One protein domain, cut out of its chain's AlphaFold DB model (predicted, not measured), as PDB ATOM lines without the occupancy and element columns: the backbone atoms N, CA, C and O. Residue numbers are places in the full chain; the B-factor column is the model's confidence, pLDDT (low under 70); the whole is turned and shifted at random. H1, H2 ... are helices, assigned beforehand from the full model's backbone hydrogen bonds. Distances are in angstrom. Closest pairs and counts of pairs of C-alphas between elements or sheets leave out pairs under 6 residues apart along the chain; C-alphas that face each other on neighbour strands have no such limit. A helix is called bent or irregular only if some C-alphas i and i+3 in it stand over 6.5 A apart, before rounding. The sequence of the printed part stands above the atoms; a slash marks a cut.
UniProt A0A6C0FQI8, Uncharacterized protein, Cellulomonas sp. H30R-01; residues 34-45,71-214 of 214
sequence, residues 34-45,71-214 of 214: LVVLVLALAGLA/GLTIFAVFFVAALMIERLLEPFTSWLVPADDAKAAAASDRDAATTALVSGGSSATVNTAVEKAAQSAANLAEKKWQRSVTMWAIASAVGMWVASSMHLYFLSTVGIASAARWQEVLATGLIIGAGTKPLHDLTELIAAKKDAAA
ATOM      1  N   LEU A  34       6.358 -40.412  26.917       90.69
ATOM      2  CA  LEU A  34       5.193 -40.897  26.187       90.69
ATOM      3  C   LEU A  34       4.656 -39.858  25.195       90.69
ATOM      4  O   LEU A  34       4.339 -40.217  24.071       90.69
ATOM      5  N   VAL A  35       4.598 -38.577  25.569       92.56
ATOM      6  CA  VAL A  35       4.100 -37.518  24.677       92.56
ATOM      7  C   VAL A  35       5.043 -37.318  23.495       92.56
ATOM      8  O   VAL A  35       4.580 -37.263  22.362       92.56
ATOM      9  N   VAL A  36       6.359 -37.277  23.728       90.69
ATOM     10  CA  VAL A  36       7.348 -37.149  22.641       90.69
ATOM     11  C   VAL A  36       7.262 -38.339  21.685       90.69
ATOM     12  O   VAL A  36       7.244 -38.152  20.472       90.69
ATOM     13  N   LEU A  37       7.144 -39.555  22.224       92.00
ATOM     14  CA  LEU A  37       6.999 -40.766  21.423       92.00
ATOM     15  C   LEU A  37       5.695 -40.764  20.613       92.00
ATOM     16  O   LEU A  37       5.718 -41.062  19.425       92.00
ATOM     17  N   VAL A  38       4.567 -40.400  21.229       95.75
ATOM     18  CA  VAL A  38       3.266 -40.319  20.547       95.75
ATOM     19  C   VAL A  38       3.305 -39.292  19.419       95.75
ATOM     20  O   VAL A  38       2.836 -39.592  18.325       95.75
ATOM     21  N   LEU A  39       3.904 -38.120  19.643       95.69
ATOM     22  CA  LEU A  39       4.058 -37.102  18.601       95.69
ATOM     23  C   LEU A  39       4.952 -37.586  17.455       95.69
ATOM     24  O   LEU A  39       4.602 -37.390  16.294       95.69
ATOM     25  N   ALA A  40       6.067 -38.253  17.765       93.25
ATOM     26  CA  ALA A  40       6.942 -38.845  16.757       93.25
ATOM     27  C   ALA A  40       6.200 -39.886  15.904       93.25
ATOM     28  O   ALA A  40       6.235 -39.818  14.678       93.25
ATOM     29  N   LEU A  41       5.473 -40.811  16.537       95.69
ATOM     30  CA  LEU A  41       4.707 -41.848  15.839       95.69
ATOM     31  C   LEU A  41       3.552 -41.265  15.016       95.69
ATOM     32  O   LEU A  41       3.342 -41.691  13.882       95.69
ATOM     33  N   ALA A  42       2.831 -40.277  15.550       97.12
ATOM     34  CA  ALA A  42       1.777 -39.577  14.821       97.12
ATOM     35  C   ALA A  42       2.339 -38.839  13.596       97.12
ATOM     36  O   ALA A  42       1.750 -38.905  12.519       97.12
ATOM     37  N   GLY A  43       3.504 -38.197  13.740       96.56
ATOM     38  CA  GLY A  43       4.227 -37.570  12.636       96.56
ATOM     39  C   GLY A  43       4.602 -38.574  11.548       96.56
ATOM     40  O   GLY A  43       4.306 -38.340  10.383       96.56
ATOM     41  N   LEU A  44       5.166 -39.727  11.919       96.12
ATOM     42  CA  LEU A  44       5.507 -40.789  10.965       96.12
ATOM     43  C   LEU A  44       4.281 -41.367  10.257       96.12
ATOM     44  O   LEU A  44       4.322 -41.574   9.046       96.12
ATOM     45  N   ALA A  45       3.185 -41.604  10.980       96.69
ATOM     46  CA  ALA A  45       1.938 -42.074  10.384       96.69
ATOM     47  C   ALA A  45       1.382 -41.055   9.378       96.69
ATOM     48  O   ALA A  45       0.993 -41.432   8.272       96.69
ATOM     49  N   GLY A  71      25.560 -58.413  -7.641       57.66
ATOM     50  CA  GLY A  71      26.724 -57.638  -7.200       57.66
ATOM     51  C   GLY A  71      26.420 -56.331  -6.457       57.66
ATOM     52  O   GLY A  71      27.308 -55.819  -5.775       57.66
ATOM     53  N   LEU A  72      25.185 -55.818  -6.493       60.03
ATOM     54  CA  LEU A  72      24.759 -54.707  -5.639       60.03
ATOM     55  C   LEU A  72      24.004 -55.279  -4.440       60.03
ATOM     56  O   LEU A  72      22.829 -55.632  -4.534       60.03
ATOM     57  N   THR A  73      24.669 -55.387  -3.289       71.06
ATOM     58  CA  THR A  73      23.951 -55.781  -2.077       71.06
ATOM     59  C   THR A  73      22.897 -54.715  -1.799       71.06
ATOM     60  O   THR A  73      23.210 -53.529  -1.716       71.06
ATOM     61  N   ILE A  74      21.634 -55.119  -1.671       66.69
ATOM     62  CA  ILE A  74      20.513 -54.222  -1.352       66.69
ATOM     63  C   ILE A  74      20.863 -53.298  -0.169       66.69
ATOM     64  O   ILE A  74      20.580 -52.104  -0.180       66.69
ATOM     65  N   PHE A  75      21.624 -53.831   0.790       68.81
ATOM     66  CA  PHE A  75      22.178 -53.131   1.942       68.81
ATOM     67  C   PHE A  75      23.090 -51.941   1.604       68.81
ATOM     68  O   PHE A  75      23.089 -50.973   2.357       68.81
ATOM     69  N   ALA A  76      23.835 -51.961   0.495       70.94
ATOM     70  CA  ALA A  76      24.721 -50.863   0.102       70.94
ATOM     71  C   ALA A  76      23.943 -49.577  -0.216       70.94
ATOM     72  O   ALA A  76      24.352 -48.494   0.199       70.94
ATOM     73  N   VAL A  77      22.794 -49.689  -0.889       70.62
ATOM     74  CA  VAL A  77      21.949 -48.528  -1.221       70.62
ATOM     75  C   VAL A  77      21.380 -47.902   0.049       70.62
ATOM     76  O   VAL A  77      21.466 -46.688   0.235       70.62
ATOM     77  N   PHE A  78      20.870 -48.730   0.964       70.12
ATOM     78  CA  PHE A  78      20.350 -48.256   2.247       70.12
ATOM     79  C   PHE A  78      21.436 -47.672   3.140       70.12
ATOM     80  O   PHE A  78      21.200 -46.670   3.808       70.12
ATOM     81  N   PHE A  79      22.639 -48.240   3.108       74.19
ATOM     82  CA  PHE A  79      23.779 -47.720   3.849       74.19
ATOM     83  C   PHE A  79      24.203 -46.333   3.352       74.19
ATOM     84  O   PHE A  79      24.372 -45.418   4.158       74.19
ATOM     85  N   VAL A  80      24.316 -46.143   2.035       75.69
ATOM     86  CA  VAL A  80      24.631 -44.832   1.447       75.69
ATOM     87  C   VAL A  80      23.528 -43.822   1.757       75.69
ATOM     88  O   VAL A  80      23.832 -42.699   2.157       75.69
ATOM     89  N   ALA A  81      22.257 -44.213   1.643       73.69
ATOM     90  CA  ALA A  81      21.132 -43.350   1.992       73.69
ATOM     91  C   ALA A  81      21.164 -42.931   3.474       73.69
ATOM     92  O   ALA A  81      21.004 -41.750   3.783       73.69
ATOM     93  N   ALA A  82      21.436 -43.871   4.383       74.44
ATOM     94  CA  ALA A  82      21.568 -43.600   5.810       74.44
ATOM     95  C   ALA A  82      22.727 -42.632   6.105       74.44
ATOM     96  O   ALA A  82      22.533 -41.651   6.820       74.44
ATOM     97  N   LEU A  83      23.901 -42.849   5.502       73.38
ATOM     98  CA  LEU A  83      25.056 -41.953   5.640       73.38
ATOM     99  C   LEU A  83      24.775 -40.544   5.110       73.38
ATOM    100  O   LEU A  83      25.157 -39.553   5.732       73.38
ATOM    101  N   MET A  84      24.099 -40.443   3.964       73.44
ATOM    102  CA  MET A  84      23.706 -39.158   3.386       73.44
ATOM    103  C   MET A  84      22.762 -38.394   4.312       73.44
ATOM    104  O   MET A  84      22.926 -37.189   4.493       73.44
ATOM    105  N   ILE A  85      21.804 -39.085   4.931       74.44
ATOM    106  CA  ILE A  85      20.857 -38.471   5.866       74.44
ATOM    107  C   ILE A  85      21.542 -38.078   7.173       74.44
ATOM    108  O   ILE A  85      21.271 -36.999   7.690       74.44
ATOM    109  N   GLU A  86      22.475 -38.882   7.678       74.56
ATOM    110  CA  GLU A  86      23.284 -38.532   8.851       74.56
ATOM    111  C   GLU A  86      24.050 -37.218   8.628       74.56
ATOM    112  O   GLU A  86      23.980 -36.305   9.455       74.56
ATOM    113  N   ARG A  87      24.683 -37.066   7.456       75.31
ATOM    114  CA  ARG A  87      25.374 -35.828   7.059       75.31
ATOM    115  C   ARG A  87      24.427 -34.660   6.822       75.31
ATOM    116  O   ARG A  87      24.753 -33.531   7.176       75.31
ATOM    117  N   LEU A  88      23.256 -34.919   6.244       74.81
ATOM    118  CA  LEU A  88      22.251 -33.889   6.012       74.81
ATOM    119  C   LEU A  88      21.680 -33.356   7.329       74.81
ATOM    120  O   LEU A  88      21.416 -32.163   7.423       74.81
ATOM    121  N   LEU A  89      21.502 -34.211   8.340       72.62
ATOM    122  CA  LEU A  89      20.879 -33.843   9.612       72.62
ATOM    123  C   LEU A  89      21.849 -33.210  10.616       72.62
ATOM    124  O   LEU A  89      21.394 -32.419  11.443       72.62
ATOM    125  N   GLU A  90      23.157 -33.476  10.541       73.19
ATOM    126  CA  GLU A  90      24.186 -32.847  11.392       73.19
ATOM    127  C   GLU A  90      23.981 -31.327  11.607       73.19
ATOM    128  O   GLU A  90      23.822 -30.926  12.768       73.19
ATOM    129  N   PRO A  91      23.891 -30.478  10.557       71.12
ATOM    130  CA  PRO A  91      23.726 -29.029  10.716       71.12
ATOM    131  C   PRO A  91      22.364 -28.621  11.295       71.12
ATOM    132  O   PRO A  91      22.273 -27.617  11.998       71.12
ATOM    133  N   PHE A  92      21.304 -29.396  11.054       72.12
ATOM    134  CA  PHE A  92      19.984 -29.110  11.625       72.12
ATOM    135  C   PHE A  92      19.900 -29.510  13.099       72.12
ATOM    136  O   PHE A  92      19.126 -28.925  13.858       72.12
ATOM    137  N   THR A  93      20.705 -30.482  13.538       68.88
ATOM    138  CA  THR A  93      20.638 -30.974  14.918       68.88
ATOM    139  C   THR A  93      21.149 -29.988  15.956       68.88
ATOM    140  O   THR A  93      20.622 -29.969  17.069       68.88
ATOM    141  N   SER A  94      22.148 -29.172  15.615       67.88
ATOM    142  CA  SER A  94      22.658 -28.114  16.494       67.88
ATOM    143  C   SER A  94      21.663 -26.962  16.627       67.88
ATOM    144  O   SER A  94      21.558 -26.368  17.696       67.88
ATOM    145  N   TRP A  95      20.893 -26.689  15.572       75.06
ATOM    146  CA  TRP A  95      19.908 -25.614  15.547       75.06
ATOM    147  C   TRP A  95      18.583 -25.991  16.224       75.06
ATOM    148  O   TRP A  95      18.040 -25.205  16.996       75.06
ATOM    149  N   LEU A  96      18.068 -27.201  15.979       69.06
ATOM    150  CA  LEU A  96      16.737 -27.607  16.444       69.06
ATOM    151  C   LEU A  96      16.706 -28.007  17.929       69.06
ATOM    152  O   LEU A  96      15.676 -27.855  18.583       69.06
ATOM    153  N   VAL A  97      17.813 -28.534  18.475       66.75
ATOM    154  CA  VAL A  97      17.876 -28.983  19.878       66.75
ATOM    155  C   VAL A  97      19.200 -28.565  20.542       66.75
ATOM    156  O   VAL A  97      20.130 -29.378  20.628       66.75
ATOM    157  N   PRO A  98      19.285 -27.327  21.072       67.75
ATOM    158  CA  PRO A  98      20.441 -26.856  21.830       67.75
ATOM    159  C   PRO A  98      20.598 -27.679  23.116       67.75
ATOM    160  O   PRO A  98      19.827 -27.560  24.072       67.75
ATOM    161  N   ALA A  99      21.582 -28.576  23.136       70.38
ATOM    162  CA  ALA A  99      21.888 -29.412  24.298       70.38
ATOM    163  C   ALA A  99      23.079 -28.880  25.111       70.38
ATOM    164  O   ALA A  99      23.355 -29.403  26.194       70.38
ATOM    165  N   ASP A 100      23.769 -27.856  24.608       77.88
ATOM    166  CA  ASP A 100      25.041 -27.384  25.156       77.88
ATOM    167  C   ASP A 100      24.872 -26.746  26.534       77.88
ATOM    168  O   ASP A 100      25.617 -27.092  27.448       77.88
ATOM    169  N   ASP A 101      23.809 -25.969  26.745       80.25
ATOM    170  CA  ASP A 101      23.511 -25.373  28.054       80.25
ATOM    171  C   ASP A 101      23.219 -26.436  29.120       80.25
ATOM    172  O   ASP A 101      23.672 -26.347  30.258       80.25
ATOM    173  N   ALA A 102      22.492 -27.499  28.752       82.56
ATOM    174  CA  ALA A 102      22.191 -28.595  29.671       82.56
ATOM    175  C   ALA A 102      23.430 -29.436  29.991       82.56
ATOM    176  O   ALA A 102      23.584 -29.925  31.109       82.56
ATOM    177  N   LYS A 103      24.312 -29.612  29.002       86.12
ATOM    178  CA  LYS A 103      25.585 -30.313  29.164       86.12
ATOM    179  C   LYS A 103      26.536 -29.509  30.052       86.12
ATOM    180  O   LYS A 103      27.141 -30.092  30.948       86.12
ATOM    181  N   ALA A 104      26.626 -28.198  29.839       86.94
ATOM    182  CA  ALA A 104      27.421 -27.285  30.652       86.94
ATOM    183  C   ALA A 104      26.906 -27.222  32.097       86.94
ATOM    184  O   ALA A 104      27.694 -27.358  33.029       86.94
ATOM    185  N   ALA A 105      25.588 -27.118  32.293       85.69
ATOM    186  CA  ALA A 105      24.975 -27.134  33.620       85.69
ATOM    187  C   ALA A 105      25.239 -28.453  34.368       85.69
ATOM    188  O   ALA A 105      25.648 -28.434  35.525       85.69
ATOM    189  N   ALA A 106      25.082 -29.603  33.699       88.88
ATOM    190  CA  ALA A 106      25.369 -30.903  34.304       88.88
ATOM    191  C   ALA A 106      26.854 -31.083  34.663       88.88
ATOM    192  O   ALA A 106      27.160 -31.678  35.695       88.88
ATOM    193  N   ALA A 107      27.772 -30.561  33.843       90.06
ATOM    194  CA  ALA A 107      29.199 -30.560  34.158       90.06
ATOM    195  C   ALA A 107      29.497 -29.681  35.383       90.06
ATOM    196  O   ALA A 107      30.115 -30.152  36.332       90.06
ATOM    197  N   SER A 108      28.970 -28.454  35.404       91.62
ATOM    198  CA  SER A 108      29.147 -27.518  36.517       91.62
ATOM    199  C   SER A 108      28.610 -28.069  37.842       91.62
ATOM    200  O   SER A 108      29.304 -27.999  38.854       91.62
ATOM    201  N   ASP A 109      27.418 -28.672  37.847       90.50
ATOM    202  CA  ASP A 109      26.832 -29.239  39.066       90.50
ATOM    203  C   ASP A 109      27.603 -30.473  39.564       90.50
ATOM    204  O   ASP A 109      27.763 -30.659  40.770       90.50
ATOM    205  N   ARG A 110      28.131 -31.299  38.652       90.06
ATOM    206  CA  ARG A 110      28.994 -32.437  39.003       90.06
ATOM    207  C   ARG A 110      30.311 -31.975  39.623       90.06
ATOM    208  O   ARG A 110      30.771 -32.558  40.607       90.06
ATOM    209  N   ASP A 111      30.917 -30.940  39.056       92.38
ATOM    210  CA  ASP A 111      32.171 -30.394  39.562       92.38
ATOM    211  C   ASP A 111      31.941 -29.759  40.948       92.38
ATOM    212  O   ASP A 111      32.701 -30.031  41.875       92.38
ATOM    213  N   ALA A 112      30.817 -29.057  41.151       88.88
ATOM    214  CA  ALA A 112      30.410 -28.540  42.460       88.88
ATOM    215  C   ALA A 112      30.192 -29.647  43.510       88.88
ATOM    216  O   ALA A 112      30.628 -29.502  44.653       88.88
ATOM    217  N   ALA A 113      29.567 -30.770  43.136       89.56
ATOM    218  CA  ALA A 113      29.430 -31.931  44.018       89.56
ATOM    219  C   ALA A 113      30.797 -32.520  44.391       89.56
ATOM    220  O   ALA A 113      31.057 -32.792  45.562       89.56
ATOM    221  N   THR A 114      31.704 -32.641  43.419       90.62
ATOM    222  CA  THR A 114      33.070 -33.134  43.651       90.62
ATOM    223  C   THR A 114      33.826 -32.218  44.613       90.62
ATOM    224  O   THR A 114      34.432 -32.693  45.572       90.62
ATOM    225  N   THR A 115      33.741 -30.900  44.422       92.44
ATOM    226  CA  THR A 115      34.342 -29.919  45.332       92.44
ATOM    227  C   THR A 115      33.762 -30.020  46.741       92.44
ATOM    228  O   THR A 115      34.526 -29.991  47.704       92.44
ATOM    229  N   ALA A 116      32.444 -30.178  46.893       88.69
ATOM    230  CA  ALA A 116      31.807 -30.326  48.204       88.69
ATOM    231  C   ALA A 116      32.296 -31.579  48.955       88.69
ATOM    232  O   ALA A 116      32.545 -31.502  50.158       88.69
ATOM    233  N   LEU A 117      32.486 -32.704  48.251       88.25
ATOM    234  CA  LEU A 117      33.064 -33.918  48.836       88.25
ATOM    235  C   LEU A 117      34.527 -33.715  49.257       88.25
ATOM    236  O   LEU A 117      34.896 -34.055  50.378       88.25
ATOM    237  N   VAL A 118      35.362 -33.163  48.372       91.88
ATOM    238  CA  VAL A 118      36.814 -33.040  48.604       91.88
ATOM    239  C   VAL A 118      37.143 -31.992  49.670       91.88
ATOM    240  O   VAL A 118      38.088 -32.167  50.432       91.88
ATOM    241  N   SER A 119      36.358 -30.917  49.757       91.19
ATOM    242  CA  SER A 119      36.555 -29.853  50.753       91.19
ATOM    243  C   SER A 119      36.113 -30.232  52.171       91.19
ATOM    244  O   SER A 119      36.279 -29.427  53.084       91.19
ATOM    245  N   GLY A 120      35.564 -31.436  52.379       86.06
ATOM    246  CA  GLY A 120      35.070 -31.862  53.689       86.06
ATOM    247  C   GLY A 120      33.868 -31.041  54.160       86.06
ATOM    248  O   GLY A 120      33.733 -30.770  55.354       86.06
ATOM    249  N   GLY A 121      33.014 -30.606  53.226       82.94
ATOM    250  CA  GLY A 121      31.807 -29.847  53.541       82.94
ATOM    251  C   GLY A 121      30.868 -30.606  54.483       82.94
ATOM    252  O   GLY A 121      30.935 -31.829  54.620       82.94
ATOM    253  N   SER A 122      29.951 -29.879  55.132       89.50
ATOM    254  CA  SER A 122      28.944 -30.517  55.988       89.50
ATOM    255  C   SER A 122      28.149 -31.571  55.204       89.50
ATOM    256  O   SER A 122      27.898 -31.397  54.008       89.50
ATOM    257  N   SER A 123      27.697 -32.636  55.874       86.06
ATOM    258  CA  SER A 123      26.905 -33.692  55.222       86.06
ATOM    259  C   SER A 123      25.674 -33.131  54.491       86.06
ATOM    260  O   SER A 123      25.367 -33.574  53.388       86.06
ATOM    261  N   ALA A 124      25.036 -32.084  55.025       87.62
ATOM    262  CA  ALA A 124      23.924 -31.402  54.361       87.62
ATOM    263  C   ALA A 124      24.343 -30.702  53.051       87.62
ATOM    264  O   ALA A 124      23.634 -30.783  52.044       87.62
ATOM    265  N   THR A 125      25.507 -30.042  53.037       87.88
ATOM    266  CA  THR A 125      26.066 -29.383  51.844       87.88
ATOM    267  C   THR A 125      26.421 -30.403  50.767       87.88
ATOM    268  O   THR A 125      26.079 -30.210  49.600       87.88
ATOM    269  N   VAL A 126      27.066 -31.504  51.161       88.19
ATOM    270  CA  VAL A 126      27.426 -32.602  50.255       88.19
ATOM    271  C   VAL A 126      26.172 -33.228  49.650       88.19
ATOM    272  O   VAL A 126      26.084 -33.335  48.429       88.19
ATOM    273  N   ASN A 127      25.171 -33.560  50.469       88.25
ATOM    274  CA  ASN A 127      23.931 -34.176  49.992       88.25
ATOM    275  C   ASN A 127      23.192 -33.269  49.002       88.25
ATOM    276  O   ASN A 127      22.818 -33.722  47.925       88.25
ATOM    277  N   THR A 128      23.079 -31.973  49.304       89.69
ATOM    278  CA  THR A 128      22.432 -31.003  48.403       89.69
ATOM    279  C   THR A 128      23.155 -30.909  47.056       89.69
ATOM    280  O   THR A 128      22.519 -30.860  46.001       89.69
ATOM    281  N   ALA A 129      24.492 -30.891  47.063       88.81
ATOM    282  CA  ALA A 129      25.283 -30.814  45.838       88.81
ATOM    283  C   ALA A 129      25.180 -32.102  45.001       88.81
ATOM    284  O   ALA A 129      25.008 -32.032  43.784       88.81
ATOM    285  N   VAL A 130      25.217 -33.271  45.650       89.06
ATOM    286  CA  VAL A 130      25.046 -34.579  44.997       89.06
ATOM    287  C   VAL A 130      23.645 -34.724  44.400       89.06
ATOM    288  O   VAL A 130      23.517 -35.136  43.248       89.06
ATOM    289  N   GLU A 131      22.595 -34.333  45.123       88.94
ATOM    290  CA  GLU A 131      21.215 -34.346  44.620       88.94
ATOM    291  C   GLU A 131      21.046 -33.440  43.399       88.94
ATOM    292  O   GLU A 131      20.454 -33.841  42.393       88.94
ATOM    293  N   LYS A 132      21.614 -32.230  43.446       88.38
ATOM    294  CA  LYS A 132      21.581 -31.299  42.314       88.38
ATOM    295  C   LYS A 132      22.308 -31.873  41.094       88.38
ATOM    296  O   LYS A 132      21.760 -31.840  39.991       88.38
ATOM    297  N   ALA A 133      23.494 -32.453  41.285       88.62
ATOM    298  CA  ALA A 133      24.242 -33.111  40.216       88.62
ATOM    299  C   ALA A 133      23.464 -34.290  39.608       88.62
ATOM    300  O   ALA A 133      23.379 -34.407  38.382       88.62
ATOM    301  N   ALA A 134      22.831 -35.122  40.441       88.06
ATOM    302  CA  ALA A 134      21.986 -36.228  39.993       88.06
ATOM    303  C   ALA A 134      20.784 -35.734  39.168       88.06
ATOM    304  O   ALA A 134      20.481 -36.285  38.106       88.06
ATOM    305  N   GLN A 135      20.136 -34.652  39.601       88.56
ATOM    306  CA  GLN A 135      19.020 -34.040  38.883       88.56
ATOM    307  C   GLN A 135      19.442 -33.468  37.522       88.56
ATOM    308  O   GLN A 135      18.743 -33.668  36.522       88.56
ATOM    309  N   SER A 136      20.582 -32.783  37.454       87.31
ATOM    310  CA  SER A 136      21.110 -32.239  36.200       87.31
ATOM    311  C   SER A 136      21.556 -33.340  35.235       87.31
ATOM    312  O   SER A 136      21.284 -33.246  34.035       87.31
ATOM    313  N   ALA A 137      22.126 -34.439  35.740       87.44
ATOM    314  CA  ALA A 137      22.427 -35.626  34.941       87.44
ATOM    315  C   ALA A 137      21.154 -36.278  34.367       87.44
ATOM    316  O   ALA A 137      21.110 -36.582  33.171       87.44
ATOM    317  N   ALA A 138      20.098 -36.426  35.175       87.38
ATOM    318  CA  ALA A 138      18.809 -36.956  34.724       87.38
ATOM    319  C   ALA A 138      18.168 -36.072  33.638       87.38
ATOM    320  O   ALA A 138      17.690 -36.579  32.621       87.38
ATOM    321  N   ASN A 139      18.213 -34.747  33.804       86.19
ATOM    322  CA  ASN A 139      17.702 -33.799  32.812       86.19
ATOM    323  C   ASN A 139      18.501 -33.845  31.496       86.19
ATOM    324  O   ASN A 139      17.916 -33.779  30.414       86.19
ATOM    325  N   LEU A 140      19.832 -33.976  31.563       86.50
ATOM    326  CA  LEU A 140      20.670 -34.119  30.371       86.50
ATOM    327  C   LEU A 140      20.370 -35.427  29.628       86.50
ATOM    328  O   LEU A 140      20.274 -35.423  28.400       86.50
ATOM    329  N   ALA A 141      20.216 -36.534  30.356       86.25
ATOM    330  CA  ALA A 141      19.848 -37.822  29.775       86.25
ATOM    331  C   ALA A 141      18.490 -37.747  29.061       86.25
ATOM    332  O   ALA A 141      18.358 -38.237  27.940       86.25
ATOM    333  N   GLU A 142      17.512 -37.069  29.664       86.56
ATOM    334  CA  GLU A 142      16.201 -36.853  29.054       86.56
ATOM    335  C   GLU A 142      16.291 -36.027  27.767       86.56
ATOM    336  O   GLU A 142      15.771 -36.442  26.734       86.56
ATOM    337  N   LYS A 143      17.023 -34.906  27.774       85.56
ATOM    338  CA  LYS A 143      17.219 -34.085  26.568       85.56
ATOM    339  C   LYS A 143      17.918 -34.849  25.444       85.56
ATOM    340  O   LYS A 143      17.546 -34.703  24.281       85.56
ATOM    341  N   LYS A 144      18.914 -35.678  25.775       85.12
ATOM    342  CA  LYS A 144      19.578 -36.552  24.794       85.12
ATOM    343  C   LYS A 144      18.591 -37.540  24.187       85.12
ATOM    344  O   LYS A 144      18.552 -37.667  22.969       85.12
ATOM    345  N   TRP A 145      17.774 -38.183  25.019       85.81
ATOM    346  CA  TRP A 145      16.745 -39.109  24.558       85.81
ATOM    347  C   TRP A 145      15.732 -38.419  23.633       85.81
ATOM    348  O   TRP A 145      15.489 -38.908  22.532       85.81
ATOM    349  N   GLN A 146      15.218 -37.246  24.019       87.38
ATOM    350  CA  GLN A 146      14.286 -36.471  23.192       87.38
ATOM    351  C   GLN A 146      14.907 -36.097  21.845       87.38
ATOM    352  O   GLN A 146      14.288 -36.308  20.808       87.38
ATOM    353  N   ARG A 147      16.159 -35.617  21.839       85.94
ATOM    354  CA  ARG A 147      16.889 -35.316  20.600       85.94
ATOM    355  C   ARG A 147      17.017 -36.551  19.711       85.94
ATOM    356  O   ARG A 147      16.770 -36.450  18.515       85.94
ATOM    357  N   SER A 148      17.388 -37.698  20.281       84.69
ATOM    358  CA  SER A 148      17.520 -38.949  19.532       84.69
ATOM    359  C   SER A 148      16.200 -39.379  18.893       84.69
ATOM    360  O   SER A 148      16.187 -39.680  17.705       84.69
ATOM    361  N   VAL A 149      15.093 -39.356  19.641       87.44
ATOM    362  CA  VAL A 149      13.769 -39.736  19.117       87.44
ATOM    363  C   VAL A 149      13.295 -38.764  18.039       87.44
ATOM    364  O   VAL A 149      12.834 -39.201  16.989       87.44
ATOM    365  N   THR A 150      13.448 -37.457  18.259       87.75
ATOM    366  CA  THR A 150      13.063 -36.439  17.273       87.75
ATOM    367  C   THR A 150      13.857 -36.591  15.978       87.75
ATOM    368  O   THR A 150      13.274 -36.557  14.899       87.75
ATOM    369  N   MET A 151      15.173 -36.806  16.064       85.50
ATOM    370  CA  MET A 151      16.013 -36.976  14.874       85.50
ATOM    371  C   MET A 151      15.715 -38.270  14.133       85.50
ATOM    372  O   MET A 151      15.632 -38.249  12.911       85.50
ATOM    373  N   TRP A 152      15.490 -39.366  14.859       90.94
ATOM    374  CA  TRP A 152      15.030 -40.618  14.266       90.94
ATOM    375  C   TRP A 152      13.715 -40.422  13.498       90.94
ATOM    376  O   TRP A 152      13.618 -40.811  12.338       90.94
ATOM    377  N   ALA A 153      12.731 -39.747  14.100       93.12
ATOM    378  CA  ALA A 153      11.446 -39.496  13.455       93.12
ATOM    379  C   ALA A 153      11.591 -38.634  12.188       93.12
ATOM    380  O   ALA A 153      11.004 -38.952  11.157       93.12
ATOM    381  N   ILE A 154      12.410 -37.578  12.232       90.88
ATOM    382  CA  ILE A 154      12.688 -36.731  11.062       90.88
ATOM    383  C   ILE A 154      13.402 -37.532   9.967       90.88
ATOM    384  O   ILE A 154      12.987 -37.487   8.812       90.88
ATOM    385  N   ALA A 155      14.444 -38.291  10.317       89.38
ATOM    386  CA  ALA A 155      15.191 -39.120   9.375       89.38
ATOM    387  C   ALA A 155      14.282 -40.143   8.687       89.38
ATOM    388  O   ALA A 155      14.323 -40.288   7.466       89.38
ATOM    389  N   SER A 156      13.411 -40.805   9.452       92.94
ATOM    390  CA  SER A 156      12.432 -41.742   8.906       92.94
ATOM    391  C   SER A 156      11.401 -41.058   8.018       92.94
ATOM    392  O   SER A 156      11.097 -41.585   6.952       92.94
ATOM    393  N   ALA A 157      10.899 -39.882   8.395       94.81
ATOM    394  CA  ALA A 157       9.975 -39.109   7.568       94.81
ATOM    395  C   ALA A 157      10.603 -38.727   6.214       94.81
ATOM    396  O   ALA A 157       9.993 -38.928   5.162       94.81
ATOM    397  N   VAL A 158      11.854 -38.251   6.226       93.00
ATOM    398  CA  VAL A 158      12.623 -37.966   5.003       93.00
ATOM    399  C   VAL A 158      12.848 -39.246   4.196       93.00
ATOM    400  O   VAL A 158      12.625 -39.250   2.987       93.00
ATOM    401  N   GLY A 159      13.213 -40.348   4.854       91.19
ATOM    402  CA  GLY A 159      13.380 -41.655   4.223       91.19
ATOM    403  C   GLY A 159      12.110 -42.145   3.525       91.19
ATOM    404  O   GLY A 159      12.194 -42.612   2.395       91.19
ATOM    405  N   MET A 160      10.934 -41.983   4.139       95.12
ATOM    406  CA  MET A 160       9.640 -42.319   3.524       95.12
ATOM    407  C   MET A 160       9.366 -41.472   2.284       95.12
ATOM    408  O   MET A 160       8.897 -41.993   1.274       95.12
ATOM    409  N   TRP A 161       9.641 -40.169   2.354       95.00
ATOM    410  CA  TRP A 161       9.438 -39.266   1.224       95.00
ATOM    411  C   TRP A 161      10.344 -39.634   0.047       95.00
ATOM    412  O   TRP A 161       9.869 -39.810  -1.073       95.00
ATOM    413  N   VAL A 162      11.638 -39.829   0.316       91.94
ATOM    414  CA  VAL A 162      12.623 -40.243  -0.692       91.94
ATOM    415  C   VAL A 162      12.240 -41.597  -1.280       91.94
ATOM    416  O   VAL A 162      12.131 -41.712  -2.499       91.94
ATOM    417  N   ALA A 163      11.949 -42.588  -0.434       91.31
ATOM    418  CA  ALA A 163      11.549 -43.921  -0.871       91.31
ATOM    419  C   ALA A 163      10.316 -43.883  -1.775       91.31
ATOM    420  O   ALA A 163      10.308 -44.508  -2.831       91.31
ATOM    421  N   SER A 164       9.305 -43.097  -1.405       93.69
ATOM    422  CA  SER A 164       8.090 -42.952  -2.202       93.69
ATOM    423  C   SER A 164       8.313 -42.176  -3.503       93.69
ATOM    424  O   SER A 164       7.641 -42.470  -4.481       93.69
ATOM    425  N   SER A 165       9.225 -41.199  -3.538       93.25
ATOM    426  CA  SER A 165       9.536 -40.426  -4.755       93.25
ATOM    427  C   SER A 165      10.405 -41.183  -5.763       93.25
ATOM    428  O   SER A 165      10.344 -40.914  -6.956       93.25
ATOM    429  N   MET A 166      11.221 -42.120  -5.275       90.62
ATOM    430  CA  MET A 166      12.174 -42.898  -6.072       90.62
ATOM    431  C   MET A 166      11.729 -44.354  -6.272       90.62
ATOM    432  O   MET A 166      12.494 -45.150  -6.808       90.62
ATOM    433  N   HIS A 167      10.525 -44.707  -5.809       90.81
ATOM    434  CA  HIS A 167       9.959 -46.062  -5.850       90.81
ATOM    435  C   HIS A 167      10.892 -47.125  -5.229       90.81
ATOM    436  O   HIS A 167      11.055 -48.231  -5.741       90.81
ATOM    437  N   LEU A 168      11.533 -46.782  -4.104       87.69
ATOM    438  CA  LEU A 168      12.420 -47.684  -3.365       87.69
ATOM    439  C   LEU A 168      11.603 -48.555  -2.406       87.69
ATOM    440  O   LEU A 168      11.284 -48.161  -1.279       87.69
ATOM    441  N   TYR A 169      11.283 -49.761  -2.857       89.88
ATOM    442  CA  TYR A 169      10.483 -50.733  -2.118       89.88
ATOM    443  C   TYR A 169      11.381 -51.852  -1.582       89.88
ATOM    444  O   TYR A 169      11.823 -52.746  -2.307       89.88
ATOM    445  N   PHE A 170      11.762 -51.737  -0.307       88.44
ATOM    446  CA  PHE A 170      12.716 -52.658   0.301       88.44
ATOM    447  C   PHE A 170      12.141 -54.061   0.483       88.44
ATOM    448  O   PHE A 170      12.847 -55.033   0.216       88.44
ATOM    449  N   LEU A 171      10.889 -54.181   0.941       88.56
ATOM    450  CA  LEU A 171      10.278 -55.470   1.272       88.56
ATOM    451  C   LEU A 171      10.149 -56.331   0.009       88.56
ATOM    452  O   LEU A 171      10.546 -57.497   0.032       88.56
ATOM    453  N   SER A 172       9.716 -55.748  -1.108       87.00
ATOM    454  CA  SER A 172       9.658 -56.420  -2.408       87.00
ATOM    455  C   SER A 172      11.041 -56.855  -2.884       87.00
ATOM    456  O   SER A 172      11.188 -57.965  -3.399       87.00
ATOM    457  N   THR A 173      12.073 -56.043  -2.636       83.94
ATOM    458  CA  THR A 173      13.445 -56.376  -3.034       83.94
ATOM    459  C   THR A 173      14.049 -57.511  -2.202       83.94
ATOM    460  O   THR A 173      14.854 -58.285  -2.714       83.94
ATOM    461  N   VAL A 174      13.647 -57.673  -0.937       83.56
ATOM    462  CA  VAL A 174      14.041 -58.836  -0.115       83.56
ATOM    463  C   VAL A 174      13.117 -60.049  -0.296       83.56
ATOM    464  O   VAL A 174      13.267 -61.044   0.410       83.56
ATOM    465  N   GLY A 175      12.176 -59.994  -1.245       83.75
ATOM    466  CA  GLY A 175      11.317 -61.118  -1.625       83.75
ATOM    467  C   GLY A 175       9.976 -61.202  -0.890       83.75
ATOM    468  O   GLY A 175       9.265 -62.198  -1.030       83.75
ATOM    469  N   ILE A 176       9.581 -60.179  -0.128       85.56
ATOM    470  CA  ILE A 176       8.252 -60.102   0.493       85.56
ATOM    471  C   ILE A 176       7.275 -59.526  -0.537       85.56
ATOM    472  O   ILE A 176       7.010 -58.330  -0.587       85.56
ATOM    473  N   ALA A 177       6.734 -60.400  -1.381       82.19
ATOM    474  CA  ALA A 177       5.920 -60.000  -2.527       82.19
ATOM    475  C   ALA A 177       4.535 -59.426  -2.150       82.19
ATOM    476  O   ALA A 177       3.941 -58.684  -2.924       82.19
ATOM    477  N   SER A 178       3.993 -59.753  -0.974       88.19
ATOM    478  CA  SER A 178       2.630 -59.370  -0.565       88.19
ATOM    479  C   SER A 178       2.536 -58.035   0.182       88.19
ATOM    480  O   SER A 178       1.470 -57.711   0.713       88.19
ATOM    481  N   ALA A 179       3.625 -57.267   0.254       90.00
ATOM    482  CA  ALA A 179       3.626 -55.996   0.957       90.00
ATOM    483  C   ALA A 179       2.746 -54.964   0.231       90.00
ATOM    484  O   ALA A 179       2.883 -54.708  -0.964       90.00
ATOM    485  N   ALA A 180       1.827 -54.344   0.968       93.19
ATOM    486  CA  ALA A 180       1.099 -53.183   0.482       93.19
ATOM    487  C   ALA A 180       2.047 -51.981   0.369       93.19
ATOM    488  O   ALA A 180       2.986 -51.837   1.150       93.19
ATOM    489  N   ARG A 181       1.748 -51.049  -0.538       92.62
ATOM    490  CA  ARG A 181       2.599 -49.877  -0.800       92.62
ATOM    491  C   ARG A 181       2.947 -49.060   0.447       92.62
ATOM    492  O   ARG A 181       4.072 -48.601   0.604       92.62
ATOM    493  N   TRP A 182       1.993 -48.895   1.362       94.19
ATOM    494  CA  TRP A 182       2.247 -48.183   2.615       94.19
ATOM    495  C   TRP A 182       3.238 -48.932   3.518       94.19
ATOM    496  O   TRP A 182       4.018 -48.285   4.211       94.19
ATOM    497  N   GLN A 183       3.247 -50.269   3.488       94.69
ATOM    498  CA  GLN A 183       4.189 -51.100   4.246       94.69
ATOM    499  C   GLN A 183       5.595 -50.959   3.683       94.69
ATOM    500  O   GLN A 183       6.538 -50.840   4.455       94.69
ATOM    501  N   GLU A 184       5.720 -50.908   2.357       93.19
ATOM    502  CA  GLU A 184       6.988 -50.654   1.677       93.19
ATOM    503  C   GLU A 184       7.564 -49.293   2.059       93.19
ATOM    504  O   GLU A 184       8.666 -49.208   2.591       93.19
ATOM    505  N   VAL A 185       6.788 -48.222   1.869       94.69
ATOM    506  CA  VAL A 185       7.219 -46.852   2.183       94.69
ATOM    507  C   VAL A 185       7.590 -46.719   3.661       94.69
ATOM    508  O   VAL A 185       8.636 -46.155   3.987       94.69
ATOM    509  N   LEU A 186       6.760 -47.265   4.557       94.50
ATOM    510  CA  LEU A 186       7.006 -47.258   5.997       94.50
ATOM    511  C   LEU A 186       8.283 -48.028   6.352       94.50
ATOM    512  O   LEU A 186       9.138 -47.485   7.047       94.50
ATOM    513  N   ALA A 187       8.429 -49.267   5.879       92.44
ATOM    514  CA  ALA A 187       9.579 -50.109   6.190       92.44
ATOM    515  C   ALA A 187      10.875 -49.507   5.646       92.44
ATOM    516  O   ALA A 187      11.838 -49.365   6.398       92.44
ATOM    517  N   THR A 188      10.881 -49.078   4.382       91.69
ATOM    518  CA  THR A 188      12.036 -48.427   3.763       91.69
ATOM    519  C   THR A 188      12.438 -47.170   4.541       91.69
ATOM    520  O   THR A 188      13.605 -47.008   4.902       91.69
ATOM    521  N   GLY A 189      11.481 -46.299   4.878       92.50
ATOM    522  CA  GLY A 189      11.758 -45.087   5.651       92.50
ATOM    523  C   GLY A 189      12.252 -45.363   7.075       92.50
ATOM    524  O   GLY A 189      13.157 -44.683   7.560       92.50
ATOM    525  N   LEU A 190      11.720 -46.385   7.751       91.88
ATOM    526  CA  LEU A 190      12.186 -46.797   9.080       91.88
ATOM    527  C   LEU A 190      13.606 -47.366   9.046       91.88
ATOM    528  O   LEU A 190      14.406 -47.018   9.909       91.88
ATOM    529  N   ILE A 191      13.931 -48.191   8.049       88.38
ATOM    530  CA  ILE A 191      15.278 -48.750   7.860       88.38
ATOM    531  C   ILE A 191      16.289 -47.628   7.644       88.38
ATOM    532  O   ILE A 191      17.332 -47.602   8.293       88.38
ATOM    533  N   ILE A 192      15.954 -46.670   6.781       88.31
ATOM    534  CA  ILE A 192      16.789 -45.497   6.531       88.31
ATOM    535  C   ILE A 192      16.961 -44.665   7.813       88.31
ATOM    536  O   ILE A 192      18.080 -44.303   8.172       88.31
ATOM    537  N   GLY A 193      15.867 -44.376   8.524       88.69
ATOM    538  CA  GLY A 193      15.904 -43.533   9.723       88.69
ATOM    539  C   GLY A 193      16.525 -44.194  10.956       88.69
ATOM    540  O   GLY A 193      17.008 -43.487  11.837       88.69
ATOM    541  N   ALA A 194      16.581 -45.528  11.020       85.50
ATOM    542  CA  ALA A 194      17.333 -46.255  12.047       85.50
ATOM    543  C   ALA A 194      18.849 -45.976  11.970       85.50
ATOM    544  O   ALA A 194      19.557 -46.126  12.972       85.50
ATOM    545  N   GLY A 195      19.333 -45.526  10.808       81.31
ATOM    546  CA  GLY A 195      20.723 -45.157  10.583       81.31
ATOM    547  C   GLY A 195      21.666 -46.362  10.528       81.31
ATOM    548  O   GLY A 195      21.264 -47.505  10.317       81.31
ATOM    549  N   THR A 196      22.956 -46.101  10.725       76.94
ATOM    550  CA  THR A 196      24.041 -47.090  10.580       76.94
ATOM    551  C   THR A 196      24.400 -47.810  11.884       76.94
ATOM    552  O   THR A 196      25.169 -48.770  11.872       76.94
ATOM    553  N   LYS A 197      23.824 -47.398  13.019       72.75
ATOM    554  CA  LYS A 197      24.165 -47.950  14.337       72.75
ATOM    555  C   LYS A 197      23.891 -49.458  14.474       72.75
ATOM    556  O   LYS A 197      24.802 -50.161  14.900       72.75
ATOM    557  N   PRO A 198      22.731 -49.997  14.047       66.75
ATOM    558  CA  PRO A 198      22.502 -51.444  14.091       66.75
ATOM    559  C   PRO A 198      23.516 -52.249  13.265       66.75
ATOM    560  O   PRO A 198      23.828 -53.385  13.611       66.75
ATOM    561  N   LEU A 199      24.047 -51.666  12.182       65.19
ATOM    562  CA  LEU A 199      25.065 -52.308  11.351       65.19
ATOM    563  C   LEU A 199      26.414 -52.363  12.073       65.19
ATOM    564  O   LEU A 199      27.067 -53.403  12.057       65.19
ATOM    565  N   HIS A 200      26.806 -51.271  12.730       73.69
ATOM    566  CA  HIS A 200      28.012 -51.235  13.552       73.69
ATOM    567  C   HIS A 200      27.944 -52.283  14.673       73.69
ATOM    568  O   HIS A 200      28.841 -53.120  14.786       73.69
ATOM    569  N   ASP A 201      26.831 -52.320  15.410       76.44
ATOM    570  CA  ASP A 201      26.606 -53.284  16.493       76.44
ATOM    571  C   ASP A 201      26.656 -54.738  15.971       76.44
ATOM    572  O   ASP A 201      27.239 -55.623  16.599       76.44
ATOM    573  N   LEU A 202      26.113 -55.001  14.775       72.69
ATOM    574  CA  LEU A 202      26.208 -56.313  14.130       72.69
ATOM    575  C   LEU A 202      27.656 -56.683  13.776       72.69
ATOM    576  O   LEU A 202      28.062 -57.826  13.995       72.69
ATOM    577  N   THR A 203      28.443 -55.747  13.238       80.00
ATOM    578  CA  THR A 203      29.852 -56.008  12.907       80.00
ATOM    579  C   THR A 203      30.698 -56.278  14.146       80.00
ATOM    580  O   THR A 203      31.521 -57.192  14.113       80.00
ATOM    581  N   GLU A 204      30.448 -55.574  15.254       87.44
ATOM    582  CA  GLU A 204      31.095 -55.845  16.542       87.44
ATOM    583  C   GLU A 204      30.736 -57.239  17.067       87.44
ATOM    584  O   GLU A 204      31.618 -57.982  17.494       87.44
ATOM    585  N   LEU A 205      29.466 -57.647  16.972       83.44
ATOM    586  CA  LEU A 205      29.028 -58.988  17.370       83.44
ATOM    587  C   LEU A 205      29.656 -60.093  16.512       83.44
ATOM    588  O   LEU A 205      30.034 -61.141  17.039       83.44
ATOM    589  N   ILE A 206      29.761 -59.888  15.197       83.88
ATOM    590  CA  ILE A 206      30.406 -60.848  14.289       83.88
ATOM    591  C   ILE A 206      31.906 -60.932  14.586       83.88
ATOM    592  O   ILE A 206      32.440 -62.039  14.641       83.88
ATOM    593  N   ALA A 207      32.573 -59.798  14.814       84.94
ATOM    594  CA  ALA A 207      33.982 -59.757  15.198       84.94
ATOM    595  C   ALA A 207      34.217 -60.497  16.523       84.94
ATOM    596  O   ALA A 207      35.017 -61.425  16.566       84.94
ATOM    597  N   ALA A 208      33.426 -60.198  17.557       87.50
ATOM    598  CA  ALA A 208      33.509 -60.873  18.849       87.50
ATOM    599  C   ALA A 208      33.264 -62.389  18.741       87.50
ATOM    600  O   ALA A 208      33.946 -63.180  19.391       87.50
ATOM    601  N   LYS A 209      32.315 -62.824  17.899       88.19
ATOM    602  CA  LYS A 209      32.083 -64.254  17.636       88.19
ATOM    603  C   LYS A 209      33.236 -64.916  16.891       88.19
ATOM    604  O   LYS A 209      33.533 -66.072  17.176       88.19
ATOM    605  N   LYS A 210      33.853 -64.217  15.937       87.12
ATOM    606  CA  LYS A 210      35.027 -64.710  15.210       87.12
ATOM    607  C   LYS A 210      36.205 -64.908  16.165       87.12
ATOM    608  O   LYS A 210      36.836 -65.956  16.106       87.12
ATOM    609  N   ASP A 211      36.446 -63.950  17.054       84.88
ATOM    610  CA  ASP A 211      37.538 -64.011  18.030       84.88
ATOM    611  C   ASP A 211      37.316 -65.109  19.082       84.88
ATOM    612  O   ASP A 211      38.270 -65.733  19.524       84.88
ATOM    613  N   ALA A 212      36.063 -65.398  19.447       80.12
ATOM    614  CA  ALA A 212      35.718 -66.495  20.358       80.12
ATOM    615  C   ALA A 212      35.793 -67.898  19.721       80.12
ATOM    616  O   ALA A 212      35.720 -68.898  20.435       80.12
ATOM    617  N   ALA A 213      35.868 -67.981  18.390       75.38
ATOM    618  CA  ALA A 213      35.974 -69.233  17.640       75.38
ATOM    619  C   ALA A 213      37.421 -69.570  17.220       75.38
ATOM    620  O   ALA A 213      37.626 -70.606  16.584       75.38
ATOM    621  N   ALA A 214      38.386 -68.701  17.546       61.50
ATOM    622  CA  ALA A 214      39.822 -68.864  17.315       61.50
ATOM    623  C   ALA A 214      40.544 -69.269  18.610       61.50
ATOM    624  O   ALA A 214      41.539 -70.021  18.495       61.50
TER     625      ALA A 214
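Overview. This is residues 34 to 45 and 71 to 214 of the 214 residues of an uncharacterized protein of Cellulomonas sp. H30R-01 (UniProt A0A6C0FQI8). One very long helix, H4, is the spine of a loose all-helix model: H3 folds back along one end of it as a helical hairpin, while H1, side by side with H4, and H2 and H6, both crossing it, pack on its other half. Short H5 packs on H6, and residues 200 to 214, with most of H7, stick out sideways as a free arm. The printed part has 156 residues with seven named helices, H1 to H7 in order, and no named strand. It is loose, with a radius of gyration of the C-alphas of 21.8 A, and spans 69 by 48 by 26 A.

Along the chain. Find C-alpha 34 at (5.193, -40.897, 26.187); from there H1 runs to residue 45. After the cut, look for H2 at residues 74 to 96, 32.2 A long. It has a kink of 40 degrees near residue 90 and is only just irregular, with C-alphas 88 and 91 6.9 A apart. H3 is residues 100 to 118, 26.8 A long. At C-alpha 123, (26.905, -33.692, 55.222), H4 begins, and it runs 62.8 A to residue 165. Next come H5, residues 170 to 173, and H6, residues 181 to 194. H7, residues 197 to 212, is 22.7 A long and ends at C-alpha 212, (35.718, -66.495, 20.358).

Arrangement. Start at H4, the hub, which touches four helices. H1 touches its residues 146 to 157, closest at the C-alphas of Ala 40 and Ala 153, 5.6 A, the same way at a shallow tilt of 8 degrees. H3 and H4 form a helical hairpin at a shallow tilt of 24 degrees, opposite ways, with the C-alphas of Ala 113 and Ala 129 closest at 4.7 A. H6 touches H4 at a steep tilt of 41 degrees, opposite ways, and the closest C-alphas, of Ser 156 and Gly 193, are 4.0 A apart. With residues 85 to 93 alone H2 touches H4, closest at the C-alphas of Ile 85 and Ala 155, 6.7 A, at a steep tilt of 51 degrees. H2 also touches H6, where the C-alphas of Ala 82 and Ile 192 are closest at 5.2 A. H5 touches H6, closest at the C-alphas of Phe 170 and Thr 188, 5.5 A. H6 and H7 meet only through their link. The helix packing is part aligned, part crossed: H1 and H4, and H3 and H4, touch at a shallow tilt, while H2 and H4, H2 and H6, and H4 and H6 touch at a steep tilt. Every O i to N i+4 pair is within hydrogen-bond range in H1, H3, H4, H6 and H7; H2 has 14 of 19, and H5 is too short for one.

Size, cuts and confidence. The farthest C-alphas, of Ser 122 and Ala 177, are 69.5 A apart. Residues 46 to 70 are not printed, and C-alphas 45 and 71 are 34.1 A apart across the cut. Of the links that are printed whole, none is long. Mean pLDDT of the printed part is 84.6; low values lie at residues 71 to 72, 74 to 75, 93 to 94, 96 to 98, 198 to 199 and 214.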